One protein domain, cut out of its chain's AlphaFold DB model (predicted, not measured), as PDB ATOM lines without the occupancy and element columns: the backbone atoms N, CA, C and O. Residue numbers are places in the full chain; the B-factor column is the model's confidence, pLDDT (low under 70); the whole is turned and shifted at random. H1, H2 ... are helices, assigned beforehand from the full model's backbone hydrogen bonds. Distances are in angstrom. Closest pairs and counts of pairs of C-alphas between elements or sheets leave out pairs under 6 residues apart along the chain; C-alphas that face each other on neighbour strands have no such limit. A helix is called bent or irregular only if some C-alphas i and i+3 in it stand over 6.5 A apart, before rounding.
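This is residues 20 to 78 and 307 to 442 of the 450 residues of the protein "LssY C-terminal domain-containing protein" of Haloactinobacterium sp. RN3S43 (UniProt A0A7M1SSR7). This is a bundle of five long helices, H1, H3, H6, H7 and H8, with H8 in the middle between H1, H3 and H7, and H6 packed on H3 and H7. H2 folds back along H1 as a hairpin on the side away from the rest of the bundle, and its turn, residues 48 to 53, sticks out; short H9 crosses one end of H3 and H7, while small H4 and H5 sit by the first residues of H6. The printed part has 195 residues with nine named helices, H1 to H9 in chain order, and no named strand: all helix. It is compact, with a radius of gyration of the C-alphas of 17.9 A and spans of 52 by 42 by 26 A.

Start at H1, residues 20 to 50, the longest helix. Its residues 33 to 47 touch H2, residues 52 to 78, in a hairpin at a shallow tilt of 27 degrees; the closest C-alphas are Leu 47 and His 54, 5.5 A. Residues 28 to 39 of H1 touch H8, residues 411 to 431, opposite ways, at 37 degrees, a tilt only just steep; look at C-alphas 32 and 429, the closest, 5.2 A apart. H8 touches H3, residues 307 to 332, closest at C-alphas 312 and 430, 5.0 A. The hub is H7, residues 384 to 406, which touches four helices; with H8 it forms a hairpin at 29 degrees, closest at C-alphas 394 and 424, 5.7 A. H6, residues 354 to 380, touches H3, opposite ways at a shallow tilt of 18 degrees, closest at C-alphas 320 and 369, 5.4 A; H6 and H8 are apart. H9, residues 434 to 441, is about perpendicular to H3, at 86 degrees, and touches its residues 308 to 309, closest at C-alphas 309 and 436, 5.6 A. H4, residues 335 to 339, touches residues 354 to 358 of H6, closest at C-alphas 339 and 354, 6.2 A; H5, residues 345 to 349, touches no helix. Every O i to N i+4 pair is within hydrogen-bond range in H1, H4, H5, H6, H7 and H9; H2 has 15 of 23, H3 21 of 22 and H8 15 of 17.

Find C-alpha 20 at (154.257, 117.053, 172.397); from there H1 runs 44.0 A to C-alpha 50. H2 is 37.3 A long and irregular, C-alphas 53 and 56 being 7.7 A apart, with a kink of 37 degrees near residue 63. H3 is 37.8 A, H6 39.2 A and H7 33.5 A long. H8, 29.6 A, is irregular, but only just, with C-alphas 416 and 419 6.9 A apart, and has a kink of 40 degrees near residue 419. H9 ends at C-alpha 441, (158.498, 123.229, 184.511).

The two C-alphas farthest apart are those of Thr 78 and Gly 351, 55.0 A. Residues 79 to 306 are not printed, and C-alphas 78 and 307 are 23.6 A apart across this cut; the links printed whole are tight. Mean pLDDT of the printed part is 86.9, with residues 342 to 343, 412 to 413 and 442 under 70.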
ATOM      1  N   PRO A  20     153.740 116.176 173.450       75.75
ATOM      2  CA  PRO A  20     154.257 117.053 172.397       75.75
ATOM      3  C   PRO A  20     155.388 117.974 172.883       75.75
ATOM      4  O   PRO A  20     156.295 118.306 172.120       75.75
ATOM      5  N   ILE A  21     155.390 118.347 174.168       77.25
ATOM      6  CA  ILE A  21     156.441 119.184 174.765       77.25
ATOM      7  C   ILE A  21     157.765 118.414 174.834       77.25
ATOM      8  O   ILE A  21     158.802 118.941 174.431       77.25
ATOM      9  N   ARG A  22     157.741 117.150 175.278       79.38
ATOM     10  CA  ARG A  22     158.947 116.305 175.314       79.38
ATOM     11  C   ARG A  22     159.502 116.029 173.922       79.38
ATOM     12  O   ARG A  22     160.723 115.978 173.762       79.38
ATOM     13  N   PHE A  23     158.635 115.866 172.926       83.00
ATOM     14  CA  PHE A  23     159.074 115.741 171.540       83.00
ATOM     15  C   PHE A  23     159.768 117.023 171.060       83.00
ATOM     16  O   PHE A  23     160.896 116.962 170.568       83.00
ATOM     17  N   ALA A  24     159.153 118.187 171.281       86.50
ATOM     18  CA  ALA A  24     159.741 119.473 170.917       86.50
ATOM     19  C   ALA A  24     161.095 119.718 171.613       86.50
ATOM     20  O   ALA A  24     162.046 120.164 170.971       86.50
ATOM     21  N   ASP A  25     161.239 119.340 172.887       87.56
ATOM     22  CA  ASP A  25     162.527 119.372 173.593       87.56
ATOM     23  C   ASP A  25     163.599 118.527 172.907       87.56
ATOM     24  O   ASP A  25     164.756 118.940 172.806       87.56
ATOM     25  N   HIS A  26     163.232 117.335 172.434       86.75
ATOM     26  CA  HIS A  26     164.153 116.471 171.711       86.75
ATOM     27  C   HIS A  26     164.587 117.106 170.386       86.75
ATOM     28  O   HIS A  26     165.779 117.115 170.078       86.75
ATOM     29  N   VAL A  27     163.643 117.690 169.643       90.94
ATOM     30  CA  VAL A  27     163.925 118.406 168.392       90.94
ATOM     31  C   VAL A  27     164.897 119.559 168.643       90.94
ATOM     32  O   VAL A  27     165.944 119.615 168.001       90.94
ATOM     33  N   PHE A  28     164.632 120.428 169.622       93.25
ATOM     34  CA  PHE A  28     165.547 121.525 169.957       93.25
ATOM     35  C   PHE A  28     166.902 121.037 170.470       93.25
ATOM     36  O   PHE A  28     167.928 121.654 170.181       93.25
ATOM     37  N   PHE A  29     166.939 119.919 171.198       90.88
ATOM     38  CA  PHE A  29     168.197 119.324 171.631       90.88
ATOM     39  C   PHE A  29     169.059 118.894 170.435       90.88
ATOM     40  O   PHE A  29     170.265 119.167 170.436       90.88
ATOM     41  N   VAL A  30     168.453 118.250 169.430       91.44
ATOM     42  CA  VAL A  30     169.119 117.832 168.188       91.44
ATOM     43  C   VAL A  30     169.529 119.048 167.361       91.44
ATOM     44  O   VAL A  30     170.699 119.148 167.001       91.44
ATOM     45  N   LEU A  31     168.627 120.013 167.150       92.75
ATOM     46  CA  LEU A  31     168.921 121.257 166.429       92.75
ATOM     47  C   LEU A  31     170.091 122.014 167.057       92.75
ATOM     48  O   LEU A  31     171.013 122.392 166.348       92.75
ATOM     49  N   GLY A  32     170.110 122.172 168.384       91.94
ATOM     50  CA  GLY A  32     171.230 122.804 169.083       91.94
ATOM     51  C   GLY A  32     172.552 122.051 168.901       91.94
ATOM     52  O   GLY A  32     173.602 122.676 168.807       91.94
ATOM     53  N   THR A  33     172.507 120.719 168.803       92.00
ATOM     54  CA  THR A  33     173.696 119.878 168.561       92.00
ATOM     55  C   THR A  33     174.207 120.022 167.124       92.00
ATOM     56  O   THR A  33     175.409 120.142 166.905       92.00
ATOM     57  N   VAL A  34     173.308 120.062 166.140       94.00
ATOM     58  CA  VAL A  34     173.669 120.330 164.738       94.00
ATOM     59  C   VAL A  34     174.217 121.750 164.596       94.00
ATOM     60  O   VAL A  34     175.260 121.942 163.981       94.00
ATOM     61  N   ALA A  35     173.569 122.732 165.224       93.38
ATOM     62  CA  ALA A  35     173.989 124.126 165.199       93.38
ATOM     63  C   ALA A  35     175.365 124.338 165.851       93.38
ATOM     64  O   ALA A  35     176.164 125.113 165.339       93.38
ATOM     65  N   SER A  36     175.692 123.633 166.939       91.62
ATOM     66  CA  SER A  36     177.034 123.713 167.527       91.62
ATOM     67  C   SER A  36     178.103 123.062 166.654       91.62
ATOM     68  O   SER A  36     179.203 123.602 166.549       91.62
ATOM     69  N   GLY A  37     177.777 121.950 165.985       92.88
ATOM     70  CA  GLY A  37     178.633 121.356 164.957       92.88
ATOM     71  C   GLY A  37     178.866 122.310 163.785       92.88
ATOM     72  O   GLY A  37     180.002 122.488 163.352       92.88
ATOM     73  N   TRP A  38     177.811 122.991 163.337       93.81
ATOM     74  CA  TRP A  38     177.890 124.028 162.314       93.81
ATOM     75  C   TRP A  38     178.762 125.207 162.752       93.81
ATOM     76  O   TRP A  38     179.644 125.625 162.012       93.81
ATOM     77  N   LEU A  39     178.596 125.705 163.979       91.06
ATOM     78  CA  LEU A  39     179.434 126.777 164.515       91.06
ATOM     79  C   LEU A  39     180.911 126.369 164.595       91.06
ATOM     80  O   LEU A  39     181.787 127.146 164.225       91.06
ATOM     81  N   ALA A  40     181.193 125.142 165.039       90.31
ATOM     82  CA  ALA A  40     182.549 124.606 165.039       90.31
ATOM     83  C   ALA A  40     183.125 124.543 163.612       90.31
ATOM     84  O   ALA A  40     184.272 124.937 163.408       90.31
ATOM     85  N   PHE A  41     182.318 124.123 162.628       90.69
ATOM     86  CA  PHE A  41     182.679 124.146 161.209       90.69
ATOM     87  C   PHE A  41     182.987 125.567 160.705       90.69
ATOM     88  O   PHE A  41     184.009 125.776 160.059       90.69
ATOM     89  N   LEU A  42     182.162 126.563 161.039       87.62
ATOM     90  CA  LEU A  42     182.396 127.953 160.637       87.62
ATOM     91  C   LEU A  42     183.710 128.503 161.206       87.62
ATOM     92  O   LEU A  42     184.459 129.161 160.486       87.62
ATOM     93  N   LEU A  43     184.020 128.205 162.473       84.94
ATOM     94  CA  LEU A  43     185.256 128.663 163.113       84.94
ATOM     95  C   LEU A  43     186.504 128.001 162.521       84.94
ATOM     96  O   LEU A  43     187.506 128.684 162.306       84.94
ATOM     97  N   ILE A  44     186.461 126.695 162.225       85.62
ATOM     98  CA  ILE A  44     187.595 126.023 161.574       85.62
ATOM     99  C   ILE A  44     187.745 126.470 160.118       85.62
ATOM    100  O   ILE A  44     188.864 126.704 159.673       85.62
ATOM    101  N   HIS A  45     186.639 126.663 159.394       85.62
ATOM    102  CA  HIS A  45     186.660 127.216 158.045       85.62
ATOM    103  C   HIS A  45     187.322 128.598 158.046       85.62
ATOM    104  O   HIS A  45     188.257 128.820 157.286       85.62
ATOM    105  N   GLN A  46     186.918 129.487 158.960       81.19
ATOM    106  CA  GLN A  46     187.527 130.809 159.117       81.19
ATOM    107  C   GLN A  46     189.023 130.730 159.456       81.19
ATOM    108  O   GLN A  46     189.813 131.498 158.910       81.19
ATOM    109  N   LEU A  47     189.435 129.804 160.329       81.38
ATOM    110  CA  LEU A  47     190.849 129.597 160.654       81.38
ATOM    111  C   LEU A  47     191.665 129.174 159.421       81.38
ATOM    112  O   LEU A  47     192.786 129.649 159.234       81.38
ATOM    113  N   LEU A  48     191.112 128.291 158.585       84.69
ATOM    114  CA  LEU A  48     191.781 127.770 157.393       84.69
ATOM    115  C   LEU A  48     191.827 128.789 156.245       84.69
ATOM    116  O   LEU A  48     192.821 128.827 155.523       84.69
ATOM    117  N   THR A  49     190.795 129.622 156.079       83.12
ATOM    118  CA  THR A  49     190.726 130.598 154.978       83.12
ATOM    119  C   THR A  49     191.412 131.923 155.292       83.12
ATOM    120  O   THR A  49     192.028 132.510 154.406       83.12
ATOM    121  N   ALA A  50     191.354 132.395 156.539       74.81
ATOM    122  CA  ALA A  50     191.896 133.699 156.926       74.81
ATOM    123  C   ALA A  50     193.370 133.643 157.401       74.81
ATOM    124  O   ALA A  50     193.989 134.670 157.697       74.81
ATOM    125  N   GLY A  51     193.963 132.445 157.440       74.19
ATOM    126  CA  GLY A  51     195.378 132.217 157.738       74.19
ATOM    127  C   GLY A  51     195.759 132.398 159.215       74.19
ATOM    128  O   GLY A  51     194.927 132.568 160.105       74.19
ATOM    129  N   TRP A  52     197.066 132.379 159.501       77.00
ATOM    130  CA  TRP A  52     197.620 132.280 160.867       77.00
ATOM    131  C   TRP A  52     197.259 133.451 161.799       77.00
ATOM    132  O   TRP A  52     197.357 133.333 163.018       77.00
ATOM    133  N   ARG A  53     196.794 134.581 161.249       75.56
ATOM    134  CA  ARG A  53     196.312 135.739 162.025       75.56
ATOM    135  C   ARG A  53     195.065 135.418 162.857       75.56
ATOM    136  O   ARG A  53     194.774 136.130 163.814       75.56
ATOM    137  N   HIS A  54     194.367 134.327 162.540       74.44
ATOM    138  CA  HIS A  54     193.155 133.889 163.228       74.44
ATOM    139  C   HIS A  54     193.383 132.715 164.181       74.44
ATOM    140  O   HIS A  54     192.416 132.108 164.625       74.44
ATOM    141  N   LEU A  55     194.633 132.425 164.572       78.38
ATOM    142  CA  LEU A  55     194.938 131.403 165.588       78.38
ATOM    143  C   LEU A  55     194.158 131.603 166.897       78.38
ATOM    144  O   LEU A  55     193.852 130.631 167.581       78.38
ATOM    145  N   TRP A  56     193.761 132.837 167.217       79.44
ATOM    146  CA  TRP A  56     192.880 133.122 168.352       79.44
ATOM    147  C   TRP A  56     191.534 132.381 168.271       79.44
ATOM    148  O   TRP A  56     190.992 132.032 169.315       79.44
ATOM    149  N   ALA A  57     191.019 132.081 167.068       75.06
ATOM    150  CA  ALA A  57     189.771 131.346 166.840       75.06
ATOM    151  C   ALA A  57     189.869 129.858 167.221       75.06
ATOM    152  O   ALA A  57     188.844 129.207 167.432       75.06
ATOM    153  N   PHE A  58     191.085 129.328 167.398       80.12
ATOM    154  CA  PHE A  58     191.299 127.975 167.909       80.12
ATOM    155  C   PHE A  58     190.748 127.802 169.329       80.12
ATOM    156  O   PHE A  58     190.175 126.764 169.644       80.12
ATOM    157  N   VAL A  59     190.873 128.823 170.181       84.56
ATOM    158  CA  VAL A  59     190.389 128.773 171.567       84.56
ATOM    159  C   VAL A  59     188.860 128.640 171.641       84.56
ATOM    160  O   VAL A  59     188.397 127.668 172.238       84.56
ATOM    161  N   PRO A  60     188.041 129.533 171.040       81.38
ATOM    162  CA  PRO A  60     186.591 129.370 171.051       81.38
ATOM    163  C   PRO A  60     186.149 128.101 170.316       81.38
ATOM    164  O   PRO A  60     185.233 127.435 170.794       81.38
ATOM    165  N   PHE A  61     186.819 127.708 169.224       84.38
ATOM    166  CA  PHE A  61     186.572 126.423 168.566       84.38
ATOM    167  C   PHE A  61     186.759 125.250 169.536       84.38
ATOM    168  O   PHE A  61     185.844 124.445 169.717       84.38
ATOM    169  N   TRP A  62     187.911 125.181 170.210       85.56
ATOM    170  CA  TRP A  62     188.207 124.143 171.191       85.56
ATOM    171  C   TRP A  62     187.171 124.136 172.314       85.56
ATOM    172  O   TRP A  62     186.665 123.067 172.650       85.56
ATOM    173  N   VAL A  63     186.795 125.305 172.845       87.31
ATOM    174  CA  VAL A  63     185.764 125.420 173.889       87.31
ATOM    175  C   VAL A  63     184.422 124.865 173.405       87.31
ATOM    176  O   VAL A  63     183.809 124.061 174.106       87.31
ATOM    177  N   ILE A  64     183.972 125.240 172.205       85.19
ATOM    178  CA  ILE A  64     182.696 124.775 171.643       85.19
ATOM    179  C   ILE A  64     182.713 123.260 171.438       85.19
ATOM    180  O   ILE A  64     181.772 122.571 171.835       85.19
ATOM    181  N   VAL A  65     183.783 122.713 170.864       86.00
ATOM    182  CA  VAL A  65     183.880 121.272 170.613       86.00
ATOM    183  C   VAL A  65     183.899 120.485 171.929       86.00
ATOM    184  O   VAL A  65     183.089 119.580 172.125       86.00
ATOM    185  N   THR A  66     184.774 120.877 172.852       85.62
ATOM    186  CA  THR A  66     185.091 120.182 174.113       85.62
ATOM    187  C   THR A  66     183.968 120.282 175.147       85.62
ATOM    188  O   THR A  66     183.608 119.299 175.801       85.62
ATOM    189  N   TYR A  67     183.377 121.468 175.312       85.12
ATOM    190  CA  TYR A  67     182.399 121.726 176.375       85.12
ATOM    191  C   TYR A  67     180.948 121.681 175.897       85.12
ATOM    192  O   TYR A  67     180.056 121.537 176.732       85.12
ATOM    193  N   LEU A  68     180.688 121.766 174.585       85.81
ATOM    194  CA  LEU A  68     179.321 121.835 174.057       85.81
ATOM    195  C   LEU A  68     178.990 120.679 173.107       85.81
ATOM    196  O   LEU A  68     177.992 119.994 173.321       85.81
ATOM    197  N   LEU A  69     179.794 120.443 172.068       87.44
ATOM    198  CA  LEU A  69     179.477 119.454 171.033       87.44
ATOM    199  C   LEU A  69     179.706 118.009 171.503       87.44
ATOM    200  O   LEU A  69     178.769 117.209 171.476       87.44
ATOM    201  N   LEU A  70     180.917 117.680 171.969       87.81
ATOM    202  CA  LEU A  70     181.270 116.320 172.399       87.81
ATOM    203  C   LEU A  70     180.361 115.792 173.525       87.81
ATOM    204  O   LEU A  70     179.849 114.680 173.381       87.81
ATOM    205  N   PRO A  71     180.055 116.558 174.596       86.50
ATOM    206  CA  PRO A  71     179.145 116.091 175.645       86.50
ATOM    207  C   PRO A  71     177.742 115.750 175.124       86.50
ATOM    208  O   PRO A  71     177.127 114.775 175.561       86.50
ATOM    209  N   ARG A  72     177.226 116.518 174.156       87.06
ATOM    210  CA  ARG A  72     175.906 116.258 173.558       87.06
ATOM    211  C   ARG A  72     175.921 115.033 172.664       87.06
ATOM    212  O   ARG A  72     174.977 114.246 172.727       87.06
ATOM    213  N   LEU A  73     176.984 114.850 171.885       87.06
ATOM    214  CA  LEU A  73     177.156 113.653 171.072       87.06
ATOM    215  C   LEU A  73     177.234 112.405 171.960       87.06
ATOM    216  O   LEU A  73     176.500 111.450 171.720       87.06
ATOM    217  N   HIS A  74     178.012 112.444 173.048       86.81
ATOM    218  CA  HIS A  74     178.022 111.365 174.036       86.81
ATOM    219  C   HIS A  74     176.636 111.111 174.621       86.81
ATOM    220  O   HIS A  74     176.220 109.960 174.662       86.81
ATOM    221  N   ARG A  75     175.870 112.151 174.972       85.75
ATOM    222  CA  ARG A  75     174.493 111.989 175.469       85.75
ATOM    223  C   ARG A  75     173.551 111.314 174.471       85.75
ATOM    224  O   ARG A  75     172.624 110.619 174.881       85.75
ATOM    225  N   LEU A  76     173.741 111.531 173.170       85.62
ATOM    226  CA  LEU A  76     172.969 110.835 172.138       85.62
ATOM    227  C   LEU A  76     173.385 109.368 172.031       85.62
ATOM    228  O   LEU A  76     172.519 108.497 171.986       85.62
ATOM    229  N   LEU A  77     174.690 109.098 172.033       86.06
ATOM    230  CA  LEU A  77     175.221 107.746 171.901       86.06
ATOM    231  C   LEU A  77     174.905 106.888 173.136       86.06
ATOM    232  O   LEU A  77     174.451 105.755 172.988       86.06
ATOM    233  N   THR A  78     175.061 107.422 174.350       86.25
ATOM    234  CA  THR A  78     174.829 106.687 175.608       86.25
ATOM    235  C   THR A  78     173.394 106.204 175.748       86.25
ATOM    236  O   THR A  78     173.176 105.131 176.299       86.25
ATOM    237  N   LEU A 307     173.396 127.139 186.807       80.62
ATOM    238  CA  LEU A 307     174.440 127.811 186.019       80.62
ATOM    239  C   LEU A 307     174.158 127.792 184.512       80.62
ATOM    240  O   LEU A 307     174.385 128.786 183.835       80.62
ATOM    241  N   THR A 308     173.599 126.694 183.996       85.44
ATOM    242  CA  THR A 308     173.215 126.578 182.583       85.44
ATOM    243  C   THR A 308     172.107 127.555 182.188       85.44
ATOM    244  O   THR A 308     172.156 128.128 181.105       85.44
ATOM    245  N   VAL A 309     171.123 127.782 183.060       88.88
ATOM    246  CA  VAL A 309     170.027 128.729 182.824       88.88
ATOM    247  C   VAL A 309     170.518 130.164 182.977       88.88
ATOM    248  O   VAL A 309     170.182 131.006 182.151       88.88
ATOM    249  N   ALA A 310     171.353 130.439 183.982       89.44
ATOM    250  CA  ALA A 310     171.973 131.749 184.171       89.44
ATOM    251  C   ALA A 310     172.843 132.120 182.963       89.44
ATOM    252  O   ALA A 310     172.724 133.221 182.432       89.44
ATOM    253  N   PHE A 311     173.646 131.171 182.475       91.00
ATOM    254  CA  PHE A 311     174.414 131.311 181.244       91.00
ATOM    255  C   PHE A 311     173.507 131.551 180.031       91.00
ATOM    256  O   PHE A 311     173.756 132.475 179.265       91.00
ATOM    257  N   GLY A 312     172.417 130.790 179.885       93.81
ATOM    258  CA  GLY A 312     171.431 131.009 178.824       93.81
ATOM    259  C   GLY A 312     170.846 132.424 178.842       93.81
ATOM    260  O   GLY A 312     170.837 133.090 177.812       93.81
ATOM    261  N   MET A 313     170.439 132.921 180.012       94.81
ATOM    262  CA  MET A 313     169.939 134.293 180.175       94.81
ATOM    263  C   MET A 313     171.010 135.347 179.881       94.81
ATOM    264  O   MET A 313     170.722 136.335 179.211       94.81
ATOM    265  N   LEU A 314     172.254 135.128 180.315       95.19
ATOM    266  CA  LEU A 314     173.376 136.005 179.977       95.19
ATOM    267  C   LEU A 314     173.589 136.073 178.460       95.19
ATOM    268  O   LEU A 314     173.756 137.159 177.910       95.19
ATOM    269  N   MET A 315     173.539 134.930 177.771       96.25
ATOM    270  CA  MET A 315     173.644 134.877 176.312       96.25
ATOM    271  C   MET A 315     172.451 135.559 175.632       96.25
ATOM    272  O   MET A 315     172.647 136.248 174.639       96.25
ATOM    273  N   MET A 316     171.235 135.470 176.178       96.56
ATOM    274  CA  MET A 316     170.086 136.230 175.662       96.56
ATOM    275  C   MET A 316     170.308 137.745 175.770       96.56
ATOM    276  O   MET A 316     170.066 138.467 174.806       96.56
ATOM    277  N   VAL A 317     170.830 138.237 176.898       96.25
ATOM    278  CA  VAL A 317     171.170 139.663 177.065       96.25
ATOM    279  C   VAL A 317     172.287 140.078 176.104       96.25
ATOM    280  O   VAL A 317     172.189 141.119 175.453       96.25
ATOM    281  N   LEU A 318     173.320 139.249 175.944       95.44
ATOM    282  CA  LEU A 318     174.391 139.496 174.977       95.44
ATOM    283  C   LEU A 318     173.870 139.483 173.529       95.44
ATOM    284  O   LEU A 318     174.332 140.262 172.692       95.44
ATOM    285  N   ARG A 319     172.865 138.655 173.226       94.56
ATOM    286  CA  ARG A 319     172.194 138.630 171.922       94.56
ATOM    287  C   ARG A 319     171.430 139.924 171.651       94.56
ATOM    288  O   ARG A 319     171.443 140.408 170.516       94.56
ATOM    289  N   VAL A 320     170.807 140.499 172.682       95.50
ATOM    290  CA  VAL A 320     170.184 141.826 172.600       95.50
ATOM    291  C   VAL A 320     171.247 142.893 172.347       95.50
ATOM    292  O   VAL A 320     171.108 143.667 171.406       95.50
ATOM    293  N   ALA A 321     172.343 142.894 173.110       94.38
ATOM    294  CA  ALA A 321     173.426 143.868 172.954       94.38
ATOM    295  C   ALA A 321     174.054 143.834 171.548       94.38
ATOM    296  O   ALA A 321     174.171 144.866 170.889       94.38
ATOM    297  N   THR A 322     174.396 142.642 171.048       91.75
ATOM    298  CA  THR A 322     174.922 142.460 169.682       91.75
ATOM    299  C   THR A 322     173.908 142.874 168.614       91.75
ATOM    300  O   THR A 322     174.281 143.493 167.621       91.75
ATOM    301  N   GLY A 323     172.617 142.619 168.837       91.19
ATOM    302  CA  GLY A 323     171.554 143.076 167.947       91.19
ATOM    303  C   GLY A 323     171.359 144.593 167.933       91.19
ATOM    304  O   GLY A 323     171.106 145.147 166.869       91.19
ATOM    305  N   VAL A 324     171.525 145.280 169.070       92.56
ATOM    306  CA  VAL A 324     171.488 146.752 169.143       92.56
ATOM    307  C   VAL A 324     172.646 147.364 168.352       92.56
ATOM    308  O   VAL A 324     172.433 148.322 167.613       92.56
ATOM    309  N   LEU A 325     173.847 146.782 168.436       89.69
ATOM    310  CA  LEU A 325     174.983 147.199 167.603       89.69
ATOM    311  C   LEU A 325     174.696 146.985 166.110       89.69
ATOM    312  O   LEU A 325     174.956 147.876 165.301       89.69
ATOM    313  N   GLY A 326     174.101 145.843 165.746       86.19
ATOM    314  CA  GLY A 326     173.660 145.571 164.375       86.19
ATOM    315  C   GLY A 326     172.595 146.557 163.886       86.19
ATOM    316  O   GLY A 326     172.671 147.039 162.759       86.19
ATOM    317  N   LEU A 327     171.639 146.924 164.744       88.38
ATOM    318  CA  LEU A 327     170.625 147.932 164.437       88.38
ATOM    319  C   LEU A 327     171.261 149.310 164.208       88.38
ATOM    320  O   LEU A 327     170.932 149.969 163.225       88.38
ATOM    321  N   ALA A 328     172.200 149.723 165.064       87.88
ATOM    322  CA  ALA A 328     172.937 150.974 164.897       87.88
ATOM    323  C   ALA A 328     173.716 150.998 163.571       87.88
ATOM    324  O   ALA A 328     173.655 151.984 162.837       87.88
ATOM    325  N   TRP A 329     174.368 149.894 163.206       85.00
ATOM    326  CA  TRP A 329     175.029 149.765 161.907       85.00
ATOM    327  C   TRP A 329     174.038 149.883 160.733       85.00
ATOM    328  O   TRP A 329     174.266 150.669 159.817       85.00
ATOM    329  N   LEU A 330     172.880 149.213 160.798       83.12
ATOM    330  CA  LEU A 330     171.828 149.312 159.771       83.12
ATOM    331  C   LEU A 330     171.267 150.733 159.601       83.12
ATOM    332  O   LEU A 330     170.741 151.063 158.535       83.12
ATOM    333  N   THR A 331     171.325 151.576 160.637       84.81
ATOM    334  CA  THR A 331     170.910 152.987 160.532       84.81
ATOM    335  C   THR A 331     171.917 153.867 159.794       84.81
ATOM    336  O   THR A 331     171.526 154.921 159.303       84.81
ATOM    337  N   GLN A 332     173.174 153.430 159.668       84.94
ATOM    338  CA  GLN A 332     174.237 154.170 158.976       84.94
ATOM    339  C   GLN A 332     174.315 153.856 157.473       84.94
ATOM    340  O   GLN A 332     174.968 154.594 156.739       84.94
ATOM    341  N   LEU A 333     173.656 152.789 157.004       81.50
ATOM    342  CA  LEU A 333     173.615 152.428 155.583       81.50
ATOM    343  C   LEU A 333     172.810 153.447 154.765       81.50
ATOM    344  O   LEU A 333     171.665 153.760 155.107       81.50
ATOM    345  N   THR A 334     173.381 153.910 153.650       80.69
ATOM    346  CA  THR A 334     172.666 154.742 152.672       80.69
ATOM    347  C   THR A 334     171.712 153.899 151.817       80.69
ATOM    348  O   THR A 334     171.888 152.689 151.673       80.69
ATOM    349  N   ALA A 335     170.706 154.533 151.203       78.00
ATOM    350  CA  ALA A 335     169.765 153.844 150.312       78.00
ATOM    351  C   ALA A 335     170.465 153.171 149.114       78.00
ATOM    352  O   ALA A 335     170.081 152.074 148.724       78.00
ATOM    353  N   SER A 336     171.532 153.784 148.585       75.81
ATOM    354  CA  SER A 336     172.353 153.194 147.520       75.81
ATOM    355  C   SER A 336     173.067 151.920 147.978       75.81
ATOM    356  O   SER A 336     172.926 150.881 147.350       75.81
ATOM    357  N   GLN A 337     173.748 151.965 149.125       77.50
ATOM    358  CA  GLN A 337     174.444 150.805 149.694       77.50
ATOM    359  C   GLN A 337     173.484 149.665 150.056       77.50
ATOM    360  O   GLN A 337     173.846 148.496 149.961       77.50
ATOM    361  N   ALA A 338     172.268 149.999 150.498       74.19
ATOM    362  CA  ALA A 338     171.247 149.018 150.844       74.19
ATOM    363  C   ALA A 338     170.593 148.373 149.610       74.19
ATOM    364  O   ALA A 338     170.272 147.187 149.658       74.19
ATOM    365  N   GLY A 339     170.408 149.123 148.518       70.94
ATOM    366  CA  GLY A 339     169.849 148.611 147.262       70.94
ATOM    367  C   GLY A 339     170.736 147.564 146.578       70.94
ATOM    368  O   GLY A 339     170.219 146.642 145.950       70.94
ATOM    369  N   ASP A 340     172.051 147.653 146.784       70.75
ATOM    370  CA  ASP A 340     173.045 146.720 146.236       70.75
ATOM    371  C   ASP A 340     173.131 145.389 147.014       70.75
ATOM    372  O   ASP A 340     173.853 144.466 146.623       70.75
ATOM    373  N   LEU A 341     172.408 145.251 148.132       70.00
ATOM    374  CA  LEU A 341     172.359 143.999 148.886       70.00
ATOM    375  C   LEU A 341     171.529 142.961 148.123       70.00
ATOM    376  O   LEU A 341     170.333 143.149 147.926       70.00
ATOM    377  N   GLN A 342     172.125 141.804 147.818       69.12
ATOM    378  CA  GLN A 342     171.474 140.691 147.096       69.12
ATOM    379  C   GLN A 342     170.128 140.236 147.692       69.12
ATOM    380  O   GLN A 342     169.282 139.702 146.983       69.12
ATOM    381  N   VAL A 343     169.919 140.429 148.998       67.81
ATOM    382  CA  VAL A 343     168.665 140.082 149.695       67.81
ATOM    383  C   VAL A 343     167.559 141.121 149.447       67.81
ATOM    384  O   VAL A 343     166.376 140.808 149.552       67.81
ATOM    385  N   VAL A 344     167.932 142.358 149.116       73.31
ATOM    386  CA  VAL A 344     167.033 143.497 148.877       73.31
ATOM    387  C   VAL A 344     166.671 143.608 147.393       73.31
ATOM    388  O   VAL A 344     165.536 143.957 147.075       73.31
ATOM    389  N   THR A 345     167.587 143.240 146.489       76.31
ATOM    390  CA  THR A 345     167.419 143.346 145.027       76.31
ATOM    391  C   THR A 345     166.096 142.763 144.499       76.31
ATOM    392  O   THR A 345     165.388 143.491 143.807       76.31
ATOM    393  N   PRO A 346     165.659 141.542 144.882       81.75
ATOM    394  CA  PRO A 346     164.409 140.972 144.366       81.75
ATOM    395  C   PRO A 346     163.156 141.767 144.765       81.75
ATOM    396  O   PRO A 346     162.170 141.792 144.040       81.75
ATOM    397  N   LEU A 347     163.173 142.421 145.931       82.81
ATOM    398  CA  LEU A 347     162.052 143.237 146.415       82.81
ATOM    399  C   LEU A 347     161.999 144.594 145.704       82.81
ATOM    400  O   LEU A 347     160.914 145.101 145.416       82.81
ATOM    401  N   VAL A 348     163.169 145.157 145.396       84.44
ATOM    402  CA  VAL A 348     163.296 146.395 144.617       84.44
ATOM    403  C   VAL A 348     162.829 146.175 143.178       84.44
ATOM    404  O   VAL A 348     162.100 147.008 142.646       84.44
ATOM    405  N   GLU A 349     163.160 145.030 142.572       86.19
ATOM    406  CA  GLU A 349     162.704 144.650 141.226       86.19
ATOM    407  C   GLU A 349     161.174 144.520 141.122       86.19
ATOM    408  O   GLU A 349     160.595 144.807 140.075       86.19
ATOM    409  N   VAL A 350     160.500 144.158 142.220       88.44
ATOM    410  CA  VAL A 350     159.028 144.086 142.316       88.44
ATOM    411  C   VAL A 350     158.403 145.450 142.687       88.44
ATOM    412  O   VAL A 350     157.190 145.571 142.849       88.44
ATOM    413  N   GLY A 351     159.210 146.513 142.771       89.94
ATOM    414  CA  GLY A 351     158.756 147.896 142.940       89.94
ATOM    415  C   GLY A 351     158.614 148.367 144.389       89.94
ATOM    416  O   GLY A 351     158.004 149.410 144.627       89.94
ATOM    417  N   VAL A 352     159.154 147.635 145.370       89.75
ATOM    418  CA  VAL A 352     159.134 148.069 146.776       89.75
ATOM    419  C   VAL A 352     160.271 149.075 147.031       89.75
ATOM    420  O   VAL A 352     161.431 148.742 146.782       89.75
ATOM    421  N   PRO A 353     159.992 150.282 147.567       91.06
ATOM    422  CA  PRO A 353     161.035 151.261 147.870       91.06
ATOM    423  C   PRO A 353     162.043 150.749 148.907       91.06
ATOM    424  O   PRO A 353     161.661 150.152 149.921       91.06
ATOM    425  N   VAL A 354     163.331 151.044 148.698       86.75
ATOM    426  CA  VAL A 354     164.416 150.624 149.602       86.75
ATOM    427  C   VAL A 354     164.201 151.164 151.019       86.75
ATOM    428  O   VAL A 354     164.450 150.440 151.984       86.75
ATOM    429  N   GLU A 355     163.675 152.387 151.188       87.94
ATOM    430  CA  GLU A 355     163.402 152.924 152.527       87.94
ATOM    431  C   GLU A 355     162.337 152.114 153.271       87.94
ATOM    432  O   GLU A 355     162.472 151.884 154.475       87.94
ATOM    433  N   THR A 356     161.303 151.644 152.567       89.56
ATOM    434  CA  THR A 356     160.242 150.811 153.148       89.56
ATOM    435  C   THR A 356     160.789 149.455 153.583       89.56
ATOM    436  O   THR A 356     160.497 149.011 154.695       89.56
ATOM    437  N   ILE A 357     161.633 148.829 152.755       87.12
ATOM    438  CA  ILE A 357     162.298 147.559 153.087       87.12
ATOM    439  C   ILE A 357     163.177 147.743 154.330       87.12
ATOM    440  O   ILE A 357     163.052 146.995 155.300       87.12
ATOM    441  N   MET A 358     164.021 148.777 154.348       85.94
ATOM    442  CA  MET A 358     164.928 149.044 155.467       85.94
ATOM    443  C   MET A 358     164.181 149.395 156.756       85.94
ATOM    444  O   MET A 358     164.585 148.958 157.836       85.94
ATOM    445  N   LEU A 359     163.075 150.141 156.670       89.62
ATOM    446  CA  LEU A 359     162.209 150.405 157.818       89.62
ATOM    447  C   LEU A 359     161.610 149.104 158.365       89.62
ATOM    448  O   LEU A 359     161.690 148.864 159.570       89.62
ATOM    449  N   ALA A 360     161.076 148.242 157.496       89.75
ATOM    450  CA  ALA A 360     160.514 146.955 157.895       89.75
ATOM    451  C   ALA A 360     161.562 146.053 158.567       89.75
ATOM    452  O   ALA A 360     161.284 145.465 159.615       89.75
ATOM    453  N   VAL A 361     162.788 145.994 158.030       87.12
ATOM    454  CA  VAL A 361     163.910 145.247 158.623       87.12
ATOM    455  C   VAL A 361     164.263 145.788 160.012       87.12
ATOM    456  O   VAL A 361     164.377 145.013 160.961       87.12
ATOM    457  N   ARG A 362     164.388 147.114 160.167       89.81
ATOM    458  CA  ARG A 362     164.713 147.756 161.454       89.81
ATOM    459  C   ARG A 362     163.630 147.513 162.505       89.81
ATOM    460  O   ARG A 362     163.954 147.152 163.633       89.81
ATOM    461  N   VAL A 363     162.357 147.670 162.137       93.12
ATOM    462  CA  VAL A 363     161.215 147.422 163.033       93.12
ATOM    463  C   VAL A 363     161.154 145.949 163.437       93.12
ATOM    464  O   VAL A 363     160.997 145.652 164.620       93.12
ATOM    465  N   SER A 364     161.352 145.031 162.487       91.06
ATOM    466  CA  SER A 364     161.364 143.589 162.758       91.06
ATOM    467  C   SER A 364     162.503 143.202 163.701       91.06
ATOM    468  O   SER A 364     162.283 142.470 164.665       91.06
ATOM    469  N   LEU A 365     163.707 143.744 163.480       90.25
ATOM    470  CA  LEU A 365     164.845 143.526 164.369       90.25
ATOM    471  C   LEU A 365     164.572 144.099 165.766       90.25
ATOM    472  O   LEU A 365     164.798 143.414 166.757       90.25
ATOM    473  N   MET A 366     164.033 145.315 165.873       94.25
ATOM    474  CA  MET A 366     163.697 145.919 167.165       94.25
ATOM    475  C   MET A 366     162.647 145.101 167.930       94.25
ATOM    476  O   MET A 366     162.818 144.855 169.125       94.25
ATOM    477  N   ALA A 367     161.605 144.622 167.247       95.25
ATOM    478  CA  ALA A 367     160.595 143.744 167.832       95.25
ATOM    479  C   ALA A 367     161.200 142.413 168.308       95.25
ATOM    480  O   ALA A 367     160.909 141.969 169.418       95.25
ATOM    481  N   TYR A 368     162.090 141.810 167.515       93.50
ATOM    482  CA  TYR A 368     162.826 140.601 167.890       93.50
ATOM    483  C   TYR A 368     163.684 140.810 169.151       93.50
ATOM    484  O   TYR A 368     163.640 139.994 170.074       93.50
ATOM    485  N   LEU A 369     164.428 141.919 169.236       94.31
ATOM    486  CA  LEU A 369     165.274 142.226 170.396       94.31
ATOM    487  C   LEU A 369     164.440 142.500 171.654       94.31
ATOM    488  O   LEU A 369     164.780 142.019 172.736       94.31
ATOM    489  N   LEU A 370     163.319 143.217 171.512       96.38
ATOM    490  CA  LEU A 370     162.378 143.442 172.607       96.38
ATOM    491  C   LEU A 370     161.764 142.123 173.091       96.38
ATOM    492  O   LEU A 370     161.692 141.889 174.298       96.38
ATOM    493  N   ALA A 371     161.379 141.236 172.168       96.19
ATOM    494  CA  ALA A 371     160.884 139.907 172.506       96.19
ATOM    495  C   ALA A 371     161.928 139.111 173.305       96.19
ATOM    496  O   ALA A 371     161.589 138.552 174.345       96.19
ATOM    497  N   TYR A 372     163.203 139.125 172.901       94.44
ATOM    498  CA  TYR A 372     164.289 138.478 173.651       94.44
ATOM    499  C   TYR A 372     164.438 139.020 175.079       94.44
ATOM    500  O   TYR A 372     164.611 138.243 176.023       94.44
ATOM    501  N   LEU A 373     164.332 140.339 175.268       95.75
ATOM    502  CA  LEU A 373     164.408 140.955 176.594       95.75
ATOM    503  C   LEU A 373     163.235 140.516 177.486       95.75
ATOM    504  O   LEU A 373     163.446 140.081 178.620       95.75
ATOM    505  N   VAL A 374     162.010 140.559 176.955       97.62
ATOM    506  CA  VAL A 374     160.801 140.110 177.665       97.62
ATOM    507  C   VAL A 374     160.901 138.624 178.016       97.62
ATOM    508  O   VAL A 374     160.663 138.241 179.161       97.62
ATOM    509  N   LEU A 375     161.314 137.786 177.064       97.31
ATOM    510  CA  LEU A 375     161.490 136.351 177.272       97.31
ATOM    511  C   LEU A 375     162.562 136.045 178.321       97.31
ATOM    512  O   LEU A 375     162.375 135.117 179.104       97.31
ATOM    513  N   THR A 376     163.631 136.844 178.409       96.31
ATOM    514  CA  THR A 376     164.653 136.707 179.465       96.31
ATOM    515  C   THR A 376     164.035 136.898 180.852       96.31
ATOM    516  O   THR A 376     164.259 136.091 181.756       96.31
ATOM    517  N   VAL A 377     163.195 137.926 181.025       95.56
ATOM    518  CA  VAL A 377     162.498 138.196 182.295       95.56
ATOM    519  C   VAL A 377     161.489 137.090 182.624       95.56
ATOM    520  O   VAL A 377     161.387 136.656 183.772       95.56
ATOM    521  N   LEU A 378     160.749 136.598 181.629       95.31
ATOM    522  CA  LEU A 378     159.799 135.498 181.817       95.31
ATOM    523  C   LEU A 378     160.501 134.174 182.152       95.31
ATOM    524  O   LEU A 378     160.015 133.416 182.992       95.31
ATOM    525  N   LEU A 379     161.668 133.921 181.559       93.25
ATOM    526  CA  LEU A 379     162.502 132.765 181.869       93.25
ATOM    527  C   LEU A 379     163.028 132.828 183.308       93.25
ATOM    528  O   LEU A 379     162.944 131.833 184.025       93.25
ATOM    529  N   TYR A 380     163.479 134.002 183.765       91.56
ATOM    530  CA  TYR A 380     163.843 134.237 185.167       91.56
ATOM    531  C   TYR A 380     162.673 133.925 186.117       91.56
ATOM    532  O   TYR A 380     162.858 133.295 187.160       91.56
ATOM    533  N   ARG A 381     161.446 134.281 185.715       91.12
ATOM    534  CA  ARG A 381     160.196 133.956 186.427       91.12
ATOM    535  C   ARG A 381     159.718 132.506 186.245       91.12
ATOM    536  O   ARG A 381     158.634 132.176 186.714       91.12
ATOM    537  N   ARG A 382     160.516 131.639 185.609       90.12
ATOM    538  CA  ARG A 382     160.244 130.202 185.394       90.12
ATOM    539  C   ARG A 382     158.999 129.919 184.552       90.12
ATOM    540  O   ARG A 382     158.325 128.914 184.744       90.12
ATOM    541  N   VAL A 383     158.690 130.792 183.601       89.44
ATOM    542  CA  VAL A 383     157.556 130.596 182.693       89.44
ATOM    543  C   VAL A 383     157.943 129.606 181.590       89.44
ATOM    544  O   VAL A 383     158.786 129.908 180.748       89.44
ATOM    545  N   ASN A 384     157.311 128.428 181.565       83.81
ATOM    546  CA  ASN A 384     157.676 127.350 180.637       83.81
ATOM    547  C   ASN A 384     157.613 127.751 179.152       83.81
ATOM    548  O   ASN A 384     158.564 127.531 178.400       83.81
ATOM    549  N   TRP A 385     156.522 128.394 178.720       90.00
ATOM    550  CA  TRP A 385     156.371 128.770 177.310       90.00
ATOM    551  C   TRP A 385     157.445 129.766 176.851       90.00
ATOM    552  O   TRP A 385     157.810 129.754 175.679       90.00
ATOM    553  N   ALA A 386     158.009 130.570 177.762       94.12
ATOM    554  CA  ALA A 386     159.065 131.521 177.429       94.12
ATOM    555  C   ALA A 386     160.355 130.812 176.992       94.12
ATOM    556  O   ALA A 386     161.026 131.262 176.061       94.12
ATOM    557  N   ARG A 387     160.676 129.660 177.601       94.31
ATOM    558  CA  ARG A 387     161.794 128.811 177.162       94.31
ATOM    559  C   ARG A 387     161.570 128.309 175.742       94.31
ATOM    560  O   ARG A 387     162.451 128.459 174.903       94.31
ATOM    561  N   MET A 388     160.387 127.757 175.470       93.38
ATOM    562  CA  MET A 388     160.050 127.219 174.148       93.38
ATOM    563  C   MET A 388     160.036 128.316 173.082       93.38
ATOM    564  O   MET A 388     160.633 128.139 172.029       93.38
ATOM    565  N   ALA A 389     159.450 129.481 173.371       95.25
ATOM    566  CA  ALA A 389     159.464 130.629 172.468       95.25
ATOM    567  C   ALA A 389     160.891 131.113 172.168       95.25
ATOM    568  O   ALA A 389     161.216 131.383 171.015       95.25
ATOM    569  N   THR A 390     161.763 131.157 173.182       96.56
ATOM    570  CA  THR A 390     163.180 131.511 172.994       96.56
ATOM    571  C   THR A 390     163.896 130.500 172.100       96.56
ATOM    572  O   THR A 390     164.643 130.891 171.209       96.56
ATOM    573  N   LEU A 391     163.659 129.202 172.312       95.75
ATOM    574  CA  LEU A 391     164.228 128.144 171.476       95.75
ATOM    575  C   LEU A 391     163.740 128.239 170.026       95.75
ATOM    576  O   LEU A 391     164.543 128.105 169.106       95.75
ATOM    577  N   THR A 392     162.456 128.523 169.812       95.50
ATOM    578  CA  THR A 392     161.892 128.718 168.471       95.50
ATOM    579  C   THR A 392     162.514 129.924 167.774       95.50
ATOM    580  O   THR A 392     162.989 129.790 166.650       95.50
ATOM    581  N   LEU A 393     162.555 131.086 168.435       94.88
ATOM    582  CA  LEU A 393     163.154 132.297 167.867       94.88
ATOM    583  C   LEU A 393     164.634 132.086 167.540       94.88
ATOM    584  O   LEU A 393     165.055 132.396 166.429       94.88
ATOM    585  N   GLY A 394     165.379 131.478 168.468       94.44
ATOM    586  CA  GLY A 394     166.782 131.128 168.273       94.44
ATOM    587  C   GLY A 394     167.004 130.202 167.078       94.44
ATOM    588  O   GLY A 394     167.922 130.397 166.287       94.44
ATOM    589  N   ALA A 395     166.140 129.196 166.911       95.06
ATOM    590  CA  ALA A 395     166.228 128.263 165.794       95.06
ATOM    591  C   ALA A 395     165.962 128.965 164.456       95.06
ATOM    592  O   ALA A 395     166.695 128.733 163.498       95.06
ATOM    593  N   VAL A 396     164.969 129.858 164.399       93.56
ATOM    594  CA  VAL A 396     164.675 130.655 163.198       93.56
ATOM    595  C   VAL A 396     165.850 131.564 162.839       93.56
ATOM    596  O   VAL A 396     166.232 131.615 161.669       93.56
ATOM    597  N   GLY A 397     166.469 132.240 163.812       91.25
ATOM    598  CA  GLY A 397     167.627 133.099 163.555       91.25
ATOM    599  C   GLY A 397     168.841 132.315 163.052       91.25
ATOM    600  O   GLY A 397     169.438 132.683 162.040       91.25
ATOM    601  N   VAL A 398     169.148 131.171 163.673       93.62
ATOM    602  CA  VAL A 398     170.236 130.283 163.225       93.62
ATOM    603  C   VAL A 398     169.977 129.725 161.823       93.62
ATOM    604  O   VAL A 398     170.891 129.712 160.999       93.62
ATOM    605  N   LEU A 399     168.744 129.307 161.518       92.75
ATOM    606  CA  LEU A 399     168.369 128.841 160.179       92.75
ATOM    607  C   LEU A 399     168.480 129.957 159.139       92.75
ATOM    608  O   LEU A 399     168.999 129.722 158.051       92.75
ATOM    609  N   THR A 400     168.050 131.172 159.480       88.69
ATOM    610  CA  THR A 400     168.172 132.340 158.598       88.69
ATOM    611  C   THR A 400     169.638 132.605 158.257       88.69
ATOM    612  O   THR A 400     169.976 132.761 157.087       88.69
ATOM    613  N   TYR A 401     170.530 132.576 159.253       89.88
ATOM    614  CA  TYR A 401     171.967 132.720 159.014       89.88
ATOM    615  C   TYR A 401     172.537 131.585 158.154       89.88
ATOM    616  O   TYR A 401     173.322 131.839 157.243       89.88
ATOM    617  N   ALA A 402     172.129 130.337 158.404       90.38
ATOM    618  CA  ALA A 402     172.568 129.195 157.607       90.38
ATOM    619  C   ALA A 402     172.149 129.331 156.134       90.38
ATOM    620  O   ALA A 402     172.967 129.092 155.249       90.38
ATOM    621  N   VAL A 403     170.915 129.772 155.865       87.75
ATOM    622  CA  VAL A 403     170.433 130.044 154.501       87.75
ATOM    623  C   VAL A 403     171.267 131.138 153.839       87.75
ATOM    624  O   VAL A 403     171.721 130.928 152.719       87.75
ATOM    625  N   LEU A 404     171.531 132.251 154.535       84.12
ATOM    626  CA  LEU A 404     172.368 133.341 154.013       84.12
ATOM    627  C   LEU A 404     173.793 132.878 153.682       84.12
ATOM    628  O   LEU A 404     174.365 133.284 152.673       84.12
ATOM    629  N   TRP A 405     174.373 132.023 154.525       86.38
ATOM    630  CA  TRP A 405     175.700 131.465 154.286       86.38
ATOM    631  C   TRP A 405     175.710 130.552 153.052       86.38
ATOM    632  O   TRP A 405     176.571 130.699 152.190       86.38
ATOM    633  N   ILE A 406     174.724 129.653 152.927       86.38
ATOM    634  CA  ILE A 406     174.609 128.714 151.796       86.38
ATOM    635  C   ILE A 406     174.318 129.450 150.484       86.38
ATOM    636  O   ILE A 406     174.836 129.064 149.439       86.38
ATOM    637  N   SER A 407     173.519 130.519 150.527       81.50
ATOM    638  CA  SER A 407     173.206 131.330 149.349       81.50
ATOM    639  C   SER A 407     174.365 132.222 148.895       81.50
ATOM    640  O   SER A 407     174.205 132.958 147.927       81.50
ATOM    641  N   GLY A 408     175.512 132.193 149.586       79.25
ATOM    642  CA  GLY A 408     176.687 132.984 149.227       79.25
ATOM    643  C   GLY A 408     176.530 134.477 149.508       79.25
ATOM    644  O   GLY A 408     177.029 135.292 148.735       79.25
ATOM    645  N   ALA A 409     175.828 134.846 150.589       76.50
ATOM    646  CA  ALA A 409     175.690 136.245 150.980       76.50
ATOM    647  C   ALA A 409     177.070 136.920 151.165       76.50
ATOM    648  O   ALA A 409     178.042 136.247 151.524       76.50
ATOM    649  N   PRO A 410     177.172 138.251 150.973       76.44
ATOM    650  CA  PRO A 410     178.446 138.961 151.057       76.44
ATOM    651  C   PRO A 410     179.198 138.695 152.367       76.44
ATOM    652  O   PRO A 410     178.608 138.729 153.450       76.44
ATOM    653  N   GLU A 411     180.518 138.503 152.286       75.00
ATOM    654  CA  GLU A 411     181.362 138.155 153.443       75.00
ATOM    655  C   GLU A 411     181.234 139.172 154.589       75.00
ATOM    656  O   GLU A 411     181.125 138.788 155.751       75.00
ATOM    657  N   ALA A 412     181.145 140.466 154.269       69.00
ATOM    658  CA  ALA A 412     180.935 141.523 155.259       69.00
ATOM    659  C   ALA A 412     179.617 141.349 156.042       69.00
ATOM    660  O   ALA A 412     179.583 141.538 157.262       69.00
ATOM    661  N   ALA A 413     178.542 140.931 155.365       69.38
ATOM    662  CA  ALA A 413     177.258 140.659 156.003       69.38
ATOM    663  C   ALA A 413     177.348 139.417 156.906       69.38
ATOM    664  O   ALA A 413     176.928 139.466 158.064       69.38
ATOM    665  N   LEU A 414     177.973 138.337 156.425       77.88
ATOM    666  CA  LEU A 414     178.172 137.106 157.198       77.88
ATOM    667  C   LEU A 414     179.060 137.320 158.431       77.88
ATOM    668  O   LEU A 414     178.751 136.786 159.499       77.88
ATOM    669  N   ALA A 415     180.118 138.123 158.308       75.44
ATOM    670  CA  ALA A 415     181.023 138.457 159.403       75.44
ATOM    671  C   ALA A 415     180.319 139.276 160.494       75.44
ATOM    672  O   ALA A 415     180.461 138.974 161.681       75.44
ATOM    673  N   SER A 416     179.504 140.264 160.105       72.69
ATOM    674  CA  SER A 416     178.750 141.097 161.056       72.69
ATOM    675  C   SER A 416     177.718 140.301 161.871       72.69
ATOM    676  O   SER A 416     177.483 140.598 163.042       72.69
ATOM    677  N   GLN A 417     177.144 139.249 161.278       81.06
ATOM    678  CA  GLN A 417     176.117 138.408 161.900       81.06
ATOM    679  C   GLN A 417     176.680 137.177 162.620       81.06
ATOM    680  O   GLN A 417     175.966 136.548 163.407       81.06
ATOM    681  N   LEU A 418     177.951 136.825 162.394       85.19
ATOM    682  CA  LEU A 418     178.569 135.636 162.984       85.19
ATOM    683  C   LEU A 418     178.540 135.688 164.514       85.19
ATOM    684  O   LEU A 418     178.206 134.693 165.151       85.19
ATOM    685  N   VAL A 419     178.840 136.844 165.112       86.94
ATOM    686  CA  VAL A 419     178.837 137.004 166.577       86.94
ATOM    687  C   VAL A 419     177.425 136.827 167.137       86.94
ATOM    688  O   VAL A 419     177.234 136.035 168.058       86.94
ATOM    689  N   GLY A 420     176.428 137.503 166.556       89.44
ATOM    690  CA  GLY A 420     175.029 137.378 166.974       89.44
ATOM    691  C   GLY A 420     174.528 135.937 166.865       89.44
ATOM    692  O   GLY A 420     173.986 135.399 167.829       89.44
ATOM    693  N   THR A 421     174.815 135.279 165.740       90.81
ATOM    694  CA  THR A 421     174.449 133.876 165.502       90.81
ATOM    695  C   THR A 421     175.167 132.934 166.462       90.81
ATOM    696  O   THR A 421     174.550 132.024 167.005       90.81
ATOM    697  N   SER A 422     176.453 133.163 166.741       91.81
ATOM    698  CA  SER A 422     177.217 132.365 167.710       91.81
ATOM    699  C   SER A 422     176.569 132.423 169.090       91.81
ATOM    700  O   SER A 422     176.339 131.387 169.712       91.81
ATOM    701  N   VAL A 423     176.209 133.625 169.552       92.94
ATOM    702  CA  VAL A 423     175.505 133.817 170.827       92.94
ATOM    703  C   VAL A 423     174.134 133.134 170.805       92.94
ATOM    704  O   VAL A 423     173.745 132.502 171.783       92.94
ATOM    705  N   GLU A 424     173.417 133.190 169.686       93.69
ATOM    706  CA  GLU A 424     172.111 132.545 169.516       93.69
ATOM    707  C   GLU A 424     172.199 131.010 169.588       93.69
ATOM    708  O   GLU A 424     171.397 130.367 170.268       93.69
ATOM    709  N   ILE A 425     173.241 130.418 169.000       94.75
ATOM    710  CA  ILE A 425     173.551 128.987 169.133       94.75
ATOM    711  C   ILE A 425     173.847 128.636 170.597       94.75
ATOM    712  O   ILE A 425     173.363 127.618 171.095       94.75
ATOM    713  N   LEU A 426     174.580 129.484 171.329       93.81
ATOM    714  CA  LEU A 426     174.825 129.287 172.764       93.81
ATOM    715  C   LEU A 426     173.530 129.357 173.594       93.81
ATOM    716  O   LEU A 426     173.362 128.554 174.515       93.81
ATOM    717  N   VAL A 427     172.585 130.239 173.240       94.81
ATOM    718  CA  VAL A 427     171.237 130.271 173.843       94.81
ATOM    719  C   VAL A 427     170.506 128.949 173.593       94.81
ATOM    720  O   VAL A 427     170.012 128.337 174.545       94.81
ATOM    721  N   LEU A 428     170.479 128.467 172.344       94.88
ATOM    722  CA  LEU A 428     169.858 127.183 171.996       94.88
ATOM    723  C   LEU A 428     170.459 126.034 172.803       94.88
ATOM    724  O   LEU A 428     169.729 125.206 173.349       94.88
ATOM    725  N   LEU A 429     171.785 125.988 172.922       92.12
ATOM    726  CA  LEU A 429     172.491 124.949 173.664       92.12
ATOM    727  C   LEU A 429     172.140 124.952 175.153       92.12
ATOM    728  O   LEU A 429     171.875 123.884 175.714       92.12
ATOM    729  N   ALA A 430     172.113 126.131 175.771       92.19
ATOM    730  CA  ALA A 430     171.823 126.296 177.188       92.19
ATOM    731  C   ALA A 430     170.370 125.929 177.530       92.19
ATOM    732  O   ALA A 430     170.116 125.168 178.471       92.19
ATOM    733  N   LEU A 431     169.408 126.426 176.746       93.88
ATOM    734  CA  LEU A 431     167.976 126.318 177.055       93.88
ATOM    735  C   LEU A 431     167.324 125.009 176.588       93.88
ATOM    736  O   LEU A 431     166.264 124.636 177.093       93.88
ATOM    737  N   SER A 432     167.976 124.267 175.688       93.00
ATOM    738  CA  SER A 432     167.589 122.892 175.328       93.00
ATOM    739  C   SER A 432     168.142 121.837 176.299       93.00
ATOM    740  O   SER A 432     168.003 120.633 176.070       93.00
ATOM    741  N   SER A 433     168.812 122.258 177.379       86.88
ATOM    742  CA  SER A 433     169.314 121.351 178.411       86.88
ATOM    743  C   SER A 433     168.192 120.817 179.309       86.88
ATOM    744  O   SER A 433     167.180 121.473 179.547       86.88
ATOM    745  N   GLU A 434     168.420 119.630 179.877       81.62
ATOM    746  CA  GLU A 434     167.518 119.013 180.858       81.62
ATOM    747  C   GLU A 434     167.295 119.923 182.069       81.62
ATOM    748  O   GLU A 434     166.177 120.143 182.518       81.62
ATOM    749  N   THR A 435     168.380 120.530 182.551       81.19
ATOM    750  CA  THR A 435     168.357 121.464 183.674       81.19
ATOM    751  C   THR A 435     167.468 122.676 183.390       81.19
ATOM    752  O   THR A 435     166.709 123.084 184.265       81.19
ATOM    753  N   ALA A 436     167.513 123.235 182.175       86.75
ATOM    754  CA  ALA A 436     166.650 124.353 181.794       86.75
ATOM    755  C   ALA A 436     165.172 123.949 181.702       86.75
ATOM    756  O   ALA A 436     164.293 124.723 182.089       86.75
ATOM    757  N   ARG A 437     164.886 122.722 181.253       86.44
ATOM    758  CA  ARG A 437     163.531 122.167 181.274       86.44
ATOM    759  C   ARG A 437     163.004 122.027 182.699       86.44
ATOM    760  O   ARG A 437     161.974 122.611 183.014       86.44
ATOM    761  N   VAL A 438     163.729 121.324 183.569       80.94
ATOM    762  CA  VAL A 438     163.325 121.112 184.972       80.94
ATOM    763  C   VAL A 438     163.134 122.450 185.698       80.94
ATOM    764  O   VAL A 438     162.155 122.634 186.419       80.94
ATOM    765  N   PHE A 439     164.016 123.424 185.451       83.81
ATOM    766  CA  PHE A 439     163.913 124.760 186.042       83.81
ATOM    767  C   PHE A 439     162.619 125.498 185.662       83.81
ATOM    768  O   PHE A 439     162.047 126.197 186.497       83.81
ATOM    769  N   THR A 440     162.162 125.348 184.417       85.81
ATOM    770  CA  THR A 440     161.000 126.075 183.876       85.81
ATOM    771  C   THR A 440     159.674 125.338 184.026       85.81
ATOM    772  O   THR A 440     158.624 125.968 183.960       85.81
ATOM    773  N   HIS A 441     159.700 124.026 184.262       76.62
ATOM    774  CA  HIS A 441     158.498 123.229 184.511       76.62
ATOM    775  C   HIS A 441     158.077 123.176 185.990       76.62
ATOM    776  O   HIS A 441     156.911 122.906 186.267       76.62
ATOM    777  N   GLY A 442     158.973 123.478 186.939       56.78
ATOM    778  CA  GLY A 442     158.691 123.336 188.373       56.78
ATOM    779  C   GLY A 442     158.628 121.864 188.819       56.78
ATOM    780  O   GLY A 442     158.359 120.967 188.029       56.78
TER     781      GLY A 442